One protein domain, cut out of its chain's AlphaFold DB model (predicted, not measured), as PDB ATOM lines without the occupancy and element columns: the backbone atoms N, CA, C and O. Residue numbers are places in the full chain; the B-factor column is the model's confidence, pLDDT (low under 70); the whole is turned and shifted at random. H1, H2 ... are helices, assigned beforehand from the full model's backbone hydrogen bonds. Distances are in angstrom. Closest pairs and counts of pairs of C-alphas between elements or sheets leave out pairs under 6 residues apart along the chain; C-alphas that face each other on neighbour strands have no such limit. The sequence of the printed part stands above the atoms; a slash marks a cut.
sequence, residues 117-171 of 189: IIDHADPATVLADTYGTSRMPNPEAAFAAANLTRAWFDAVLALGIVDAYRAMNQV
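What this domain is: This is residues 117 to 171 of the 189 residues of the protein "Exodeoxyribonuclease III" of Allomyces macrogynus (strain ATCC 38327) (UniProt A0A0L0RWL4). The model is an open, loosely built horseshoe of four short helices: H1 and H2 cross each other as a small pair on one side, H3 lies along the base, and H4 lies on the other side and touches no helix. The turn at residues 155 to 160, of which 155 to 158 belong to H3, stands free, and from there the printed part folds back, ending at residue 171 with its C-alpha 11.1 A from that of residue 117. The printed part has 55 residues with four named helices, in the order H1, H2, H3, H4, and no named strand; its class is all helix. It is loose, with a radius of gyration of the C-alphas of 12.8 A, and elongated, spanning 36 by 21 by 17 A.

How they stand to each other: Start at residue 117 and go on to H1, residues 123 to 131. It touches H2, residues 139 to 145; look at Leu 127 and Phe 143, whose C-alphas are the closest of the two helices at 6.2 A. H1 and H2 stand at a steep tilt of 63 degrees and run the same way. Next comes H3, residues 149 to 158, which is close to H2 but not clearly touching it; their closest C-alphas, those of Ala 144 and Arg 150, are 6.1 A apart. H2 and H3 are about perpendicular, at 88 degrees. H4, residues 164 to 168, is apart from H1, H2 and H3, and H1 and H3 are apart too. In H1, H2 and H3 every O i to N i+4 pair is within hydrogen-bond range; in H4 0 of 1 is, beside 1 of 2 O i to N i+3 pairs.

Where its parts are: Find C-alpha 123 at (72.661, 52.476, 35.939); from there H1 runs 12.1 A to C-alpha 131. H2 measures 9.8 A from C-alpha 139 to C-alpha 145. Then go to C-alpha 149 at (85.056, 47.046, 43.602), where H3, the longest helix with 10 residues, begins; it reaches C-alpha 158 after 14.3 A. H4 covers 6.7 A from C-alpha 164 and ends at C-alpha 168, at (82.725, 70.299, 44.331).

The domain as a whole: The two C-alphas farthest apart are those of Thr 133 and Gly 160, at 36.7 A. The printed part has no cut. The link from H1 to H2 is short, with 7 residues, and those from H2 to H3 and from H3 to H4 are tight, with 3 and 5 residues. The mean pLDDT of the printed part is 84.5; look at residues 133 to 137 for the values under 70, the model's low confidence.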
ATOM      1  N   ILE A 117      75.282  55.452  41.692       88.19
ATOM      2  CA  ILE A 117      74.335  55.440  40.563       88.19
ATOM      3  C   ILE A 117      74.511  56.678  39.679       88.19
ATOM      4  O   ILE A 117      74.557  56.568  38.460       88.19
ATOM      5  N   ILE A 118      74.666  57.847  40.303       86.75
ATOM      6  CA  ILE A 118      74.842  59.136  39.623       86.75
ATOM      7  C   ILE A 118      76.185  59.283  38.882       86.75
ATOM      8  O   ILE A 118      76.360  60.241  38.131       86.75
ATOM      9  N   ASP A 119      77.138  58.375  39.112       86.38
ATOM     10  CA  ASP A 119      78.443  58.310  38.436       86.38
ATOM     11  C   ASP A 119      78.418  57.357  37.223       86.38
ATOM     12  O   ASP A 119      79.444  57.129  36.580       86.38
ATOM     13  N   HIS A 120      77.267  56.745  36.925       85.19
ATOM     14  CA  HIS A 120      77.114  55.785  35.838       85.19
ATOM     15  C   HIS A 120      76.133  56.311  34.791       85.19
ATOM     16  O   HIS A 120      75.055  56.790  35.128       85.19
ATOM     17  N   ALA A 121      76.511  56.226  33.513       84.12
ATOM     18  CA  ALA A 121      75.711  56.771  32.413       84.12
ATOM     19  C   ALA A 121      74.390  56.008  32.199       84.12
ATOM     20  O   ALA A 121      73.389  56.607  31.825       84.12
ATOM     21  N   ASP A 122      74.385  54.700  32.466       83.94
ATOM     22  CA  ASP A 122      73.189  53.855  32.375       83.94
ATOM     23  C   ASP A 122      73.109  52.865  33.554       83.94
ATOM     24  O   ASP A 122      73.509  51.703  33.443       83.94
ATOM     25  N   PRO A 123      72.717  53.327  34.753       82.25
ATOM     26  CA  PRO A 123      72.661  52.476  35.939       82.25
ATOM     27  C   PRO A 123      71.515  51.457  35.871       82.25
ATOM     28  O   PRO A 123      71.566  50.444  36.567       82.25
ATOM     29  N   ALA A 124      70.497  51.704  35.038       83.25
ATOM     30  CA  ALA A 124      69.351  50.815  34.885       83.25
ATOM     31  C   ALA A 124      69.766  49.479  34.261       83.25
ATOM     32  O   ALA A 124      69.367  48.432  34.768       83.25
ATOM     33  N   THR A 125      70.624  49.512  33.238       82.94
ATOM     34  CA  THR A 125      71.173  48.295  32.622       82.94
ATOM     35  C   THR A 125      71.987  47.473  33.625       82.94
ATOM     36  O   THR A 125      71.758  46.278  33.756       82.94
ATOM     37  N   VAL A 126      72.835  48.109  34.445       82.12
ATOM     38  CA  VAL A 126      73.607  47.406  35.493       82.12
ATOM     39  C   VAL A 126      72.694  46.681  36.485       82.12
ATOM     40  O   VAL A 126      72.956  45.538  36.865       82.12
ATOM     41  N   LEU A 127      71.619  47.343  36.921       82.56
ATOM     42  CA  LEU A 127      70.651  46.756  37.846       82.56
ATOM     43  C   LEU A 127      69.864  45.614  37.194       82.56
ATOM     44  O   LEU A 127      69.681  44.578  37.829       82.56
ATOM     45  N   ALA A 128      69.444  45.783  35.940       81.94
ATOM     46  CA  ALA A 128      68.719  44.763  35.190       81.94
ATOM     47  C   ALA A 128      69.574  43.514  34.934       81.94
ATOM     48  O   ALA A 128      69.090  42.402  35.138       81.94
ATOM     49  N   ASP A 129      70.845  43.683  34.567       79.75
ATOM     50  CA  ASP A 129      71.773  42.573  34.324       79.75
ATOM     51  C   ASP A 129      72.084  41.794  35.608       79.75
ATOM     52  O   ASP A 129      72.230  40.572  35.587       79.75
ATOM     53  N   THR A 130      72.169  42.492  36.744       78.62
ATOM     54  CA  THR A 130      72.549  41.875  38.024       78.62
ATOM     55  C   THR A 130      71.355  41.247  38.749       78.62
ATOM     56  O   THR A 130      71.491  40.191  39.366       78.62
ATOM     57  N   TYR A 131      70.185  41.891  38.702       78.12
ATOM     58  CA  TYR A 131      69.033  41.551  39.547       78.12
ATOM     59  C   TYR A 131      67.723  41.313  38.773       78.12
ATOM     60  O   TYR A 131      66.683  41.031  39.379       78.12
ATOM     61  N   GLY A 132      67.750  41.402  37.442       76.62
ATOM     62  CA  GLY A 132      66.583  41.243  36.576       76.62
ATOM     63  C   GLY A 132      65.647  42.458  36.563       76.62
ATOM     64  O   GLY A 132      65.942  43.526  37.091       76.62
ATOM     65  N   THR A 133      64.464  42.291  35.963       65.50
ATOM     66  CA  THR A 133      63.458  43.361  35.786       65.50
ATOM     67  C   THR A 133      62.543  43.571  36.998       65.50
ATOM     68  O   THR A 133      61.599  44.363  36.942       65.50
ATOM     69  N   SER A 134      62.784  42.855  38.099       62.03
ATOM     70  CA  SER A 134      61.968  42.981  39.306       62.03
ATOM     71  C   SER A 134      62.187  44.346  39.973       62.03
ATOM     72  O   SER A 134      63.309  44.845  40.058       62.03
ATOM     73  N   ARG A 135      61.107  44.985  40.442       60.16
ATOM     74  CA  ARG A 135      61.192  46.283  41.127       60.16
ATOM     75  C   ARG A 135      61.926  46.099  42.457       60.16
ATOM     76  O   ARG A 135      61.333  45.631  43.427       60.16
ATOM     77  N   MET A 136      63.202  46.474  42.500       67.50
ATOM     78  CA  MET A 136      63.994  46.397  43.724       67.50
ATOM     79  C   MET A 136      63.600  47.503  44.716       67.50
ATOM     80  O   MET A 136      63.369  48.642  44.304       67.50
ATOM     81  N   PRO A 137      63.541  47.198  46.025       67.38
ATOM     82  CA  PRO A 137      63.127  48.161  47.043       67.38
ATOM     83  C   PRO A 137      64.154  49.280  47.282       67.38
ATOM     84  O   PRO A 137      63.759  50.364  47.699       67.38
ATOM     85  N   ASN A 138      65.444  49.048  47.002       85.81
ATOM     86  CA  ASN A 138      66.492  50.066  47.103       85.81
ATOM     87  C   ASN A 138      67.509  49.944  45.945       85.81
ATOM     88  O   ASN A 138      68.400  49.091  46.011       85.81
ATOM     89  N   PRO A 139      67.399  50.779  44.894       83.50
ATOM     90  CA  PRO A 139      68.299  50.719  43.747       83.50
ATOM     91  C   PRO A 139      69.739  51.106  44.101       83.50
ATOM     92  O   PRO A 139      70.657  50.525  43.535       83.50
ATOM     93  N   GLU A 140      69.969  52.024  45.049       84.88
ATOM     94  CA  GLU A 140      71.326  52.444  45.440       84.88
ATOM     95  C   GLU A 140      72.108  51.307  46.091       84.88
ATOM     96  O   GLU A 140      73.235  51.021  45.690       84.88
ATOM     97  N   ALA A 141      71.484  50.613  47.045       84.50
ATOM     98  CA  ALA A 141      72.095  49.458  47.693       84.50
ATOM     99  C   ALA A 141      72.356  48.322  46.693       84.50
ATOM    100  O   ALA A 141      73.405  47.682  46.743       84.50
ATOM    101  N   ALA A 142      71.431  48.102  45.754       85.00
ATOM    102  CA  ALA A 142      71.606  47.124  44.688       85.00
ATOM    103  C   ALA A 142      72.774  47.502  43.764       85.00
ATOM    104  O   ALA A 142      73.640  46.680  43.483       85.00
ATOM    105  N   PHE A 143      72.868  48.764  43.346       86.44
ATOM    106  CA  PHE A 143      73.977  49.222  42.520       86.44
ATOM    107  C   PHE A 143      75.309  49.072  43.258       86.44
ATOM    108  O   PHE A 143      76.256  48.543  42.687       86.44
ATOM    109  N   ALA A 144      75.393  49.447  44.536       85.25
ATOM    110  CA  ALA A 144      76.594  49.225  45.341       85.25
ATOM    111  C   ALA A 144      76.988  47.733  45.387       85.25
ATOM    112  O   ALA A 144      78.137  47.387  45.112       85.25
ATOM    113  N   ALA A 145      76.023  46.843  45.634       84.12
ATOM    114  CA  ALA A 145      76.248  45.401  45.733       84.12
ATOM    115  C   ALA A 145      76.561  44.711  44.388       84.12
ATOM    116  O   ALA A 145      77.196  43.658  44.382       84.12
ATOM    117  N   ALA A 146      76.192  45.307  43.248       82.94
ATOM    118  CA  ALA A 146      76.441  44.741  41.919       82.94
ATOM    119  C   ALA A 146      77.930  44.674  41.529       82.94
ATOM    120  O   ALA A 146      78.301  43.950  40.606       82.94
ATOM    121  N   ASN A 147      78.806  45.434  42.194       82.94
ATOM    122  CA  ASN A 147      80.242  45.402  41.923       82.94
ATOM    123  C   ASN A 147      81.034  45.545  43.221       82.94
ATOM    124  O   ASN A 147      81.142  46.640  43.767       82.94
ATOM    125  N   LEU A 148      81.680  44.459  43.649       80.25
ATOM    126  CA  LEU A 148      82.511  44.420  44.861       80.25
ATOM    127  C   LEU A 148      83.651  45.454  44.868       80.25
ATOM    128  O   LEU A 148      84.124  45.840  45.931       80.25
ATOM    129  N   THR A 149      84.065  45.959  43.699       83.88
ATOM    130  CA  THR A 149      85.056  47.046  43.602       83.88
ATOM    131  C   THR A 149      84.558  48.341  44.271       83.88
ATOM    132  O   THR A 149      85.375  49.149  44.704       83.88
ATOM    133  N   ARG A 150      83.236  48.542  44.392       89.25
ATOM    134  CA  ARG A 150      82.638  49.716  45.058       89.25
ATOM    135  C   ARG A 150      82.924  49.719  46.552       89.25
ATOM    136  O   ARG A 150      83.429  50.713  47.052       89.25
ATOM    137  N   ALA A 151      82.764  48.569  47.207       88.81
ATOM    138  CA  ALA A 151      83.104  48.412  48.620       88.81
ATOM    139  C   ALA A 151      84.594  48.676  48.902       88.81
ATOM    140  O   ALA A 151      84.944  49.226  49.942       88.81
ATOM    141  N   TRP A 152      85.485  48.325  47.967       89.44
ATOM    142  CA  TRP A 152      86.898  48.690  48.081       89.44
ATOM    143  C   TRP A 152      87.102  50.209  48.042       89.44
ATOM    144  O   TRP A 152      87.857  50.740  48.850       89.44
ATOM    145  N   PHE A 153      86.434  50.917  47.129       89.94
ATOM    146  CA  PHE A 153      86.577  52.369  47.052       89.94
ATOM    147  C   PHE A 153      85.947  53.070  48.263       89.94
ATOM    148  O   PHE A 153      86.515  54.033  48.769       89.94
ATOM    149  N   ASP A 154      84.846  52.544  48.803       91.50
ATOM    150  CA  ASP A 154      84.296  53.008  50.080       91.50
ATOM    151  C   ASP A 154      85.325  52.867  51.214       91.50
ATOM    152  O   ASP A 154      85.478  53.777  52.028       91.50
ATOM    153  N   ALA A 155      86.101  51.775  51.236       92.31
ATOM    154  CA  ALA A 155      87.199  51.607  52.187       92.31
ATOM    155  C   ALA A 155      88.337  52.620  51.963       92.31
ATOM    156  O   ALA A 155      88.908  53.110  52.933       92.31
ATOM    157  N   VAL A 156      88.641  52.983  50.710       92.12
ATOM    158  CA  VAL A 156      89.597  54.061  50.385       92.12
ATOM    159  C   VAL A 156      89.111  55.404  50.936       92.12
ATOM    160  O   VAL A 156      89.882  56.115  51.579       92.12
ATOM    161  N   LEU A 157      87.835  55.745  50.738       92.44
ATOM    162  CA  LEU A 157      87.243  56.975  51.278       92.44
ATOM    163  C   LEU A 157      87.213  56.971  52.814       92.44
ATOM    164  O   LEU A 157      87.442  58.004  53.441       92.44
ATOM    165  N   ALA A 158      87.003  55.807  53.434       94.00
ATOM    166  CA  ALA A 158      87.026  55.651  54.888       94.00
ATOM    167  C   ALA A 158      88.405  55.930  55.519       94.00
ATOM    168  O   ALA A 158      88.472  56.213  56.714       94.00
ATOM    169  N   LEU A 159      89.492  55.923  54.733       92.94
ATOM    170  CA  LEU A 159      90.818  56.374  55.181       92.94
ATOM    171  C   LEU A 159      90.928  57.906  55.307       92.94
ATOM    172  O   LEU A 159      91.975  58.410  55.706       92.94
ATOM    173  N   GLY A 160      89.875  58.652  54.960       92.62
ATOM    174  CA  GLY A 160      89.862  60.116  54.972       92.62
ATOM    175  C   GLY A 160      90.269  60.753  53.642       92.62
ATOM    176  O   GLY A 160      90.399  61.974  53.568       92.62
ATOM    177  N   ILE A 161      90.446  59.955  52.582       92.44
ATOM    178  CA  ILE A 161      90.639  60.477  51.227       92.44
ATOM    179  C   ILE A 161      89.334  61.096  50.736       92.44
ATOM    180  O   ILE A 161      88.253  60.525  50.881       92.44
ATOM    181  N   VAL A 162      89.452  62.262  50.109       93.00
ATOM    182  CA  VAL A 162      88.319  63.005  49.564       93.00
ATOM    183  C   VAL A 162      88.267  62.835  48.050       93.00
ATOM    184  O   VAL A 162      89.239  63.114  47.349       93.00
ATOM    185  N   ASP A 163      87.104  62.440  47.532       91.94
ATOM    186  CA  ASP A 163      86.801  62.548  46.105       91.94
ATOM    187  C   ASP A 163      86.675  64.034  45.728       91.94
ATOM    188  O   ASP A 163      85.687  64.703  46.051       91.94
ATOM    189  N   ALA A 164      87.695  64.551  45.041       91.75
ATOM    190  CA  ALA A 164      87.785  65.958  44.667       91.75
ATOM    191  C   ALA A 164      86.619  66.415  43.775       91.75
ATOM    192  O   ALA A 164      86.126  67.533  43.936       91.75
ATOM    193  N   TYR A 165      86.140  65.564  42.858       89.81
ATOM    194  CA  TYR A 165      85.019  65.924  41.993       89.81
ATOM    195  C   TYR A 165      83.736  66.042  42.810       89.81
ATOM    196  O   TYR A 165      82.994  67.012  42.651       89.81
ATOM    197  N   ARG A 166      83.486  65.094  43.718       89.12
ATOM    198  CA  ARG A 166      82.267  65.068  44.538       89.12
ATOM    199  C   ARG A 166      82.263  66.072  45.681       89.12
ATOM    200  O   ARG A 166      81.182  66.521  46.058       89.12
ATOM    201  N   ALA A 167      83.430  66.512  46.144       90.88
ATOM    202  CA  ALA A 167      83.546  67.661  47.037       90.88
ATOM    203  C   ALA A 167      83.000  68.951  46.395       90.88
ATOM    204  O   ALA A 167      82.372  69.756  47.080       90.88
ATOM    205  N   MET A 168      83.191  69.124  45.081       90.62
ATOM    206  CA  MET A 168      82.725  70.299  44.331       90.62
ATOM    207  C   MET A 168      81.346  70.102  43.681       90.62
ATOM    208  O   MET A 168      80.582  71.052  43.549       90.62
ATOM    209  N   ASN A 169      81.011  68.870  43.288       88.12
ATOM    210  CA  ASN A 169      79.824  68.528  42.500       88.12
ATOM    211  C   ASN A 169      79.033  67.409  43.184       88.12
ATOM    212  O   ASN A 169      79.033  66.249  42.757       88.12
ATOM    213  N   GLN A 170      78.351  67.751  44.274       85.50
ATOM    214  CA  GLN A 170      77.700  66.760  45.135       85.50
ATOM    215  C   GLN A 170      76.537  66.031  44.448       85.50
ATOM    216  O   GLN A 170      76.383  64.826  44.636       85.50
ATOM    217  N   VAL A 171      75.752  66.750  43.636       83.75
ATOM    218  CA  VAL A 171      74.471  66.262  43.088       83.75
ATOM    219  C   VAL A 171      74.423  66.179  41.561       83.75
ATOM    220  O   VAL A 171      73.531  65.538  41.017       83.75
TER     221      VAL A 171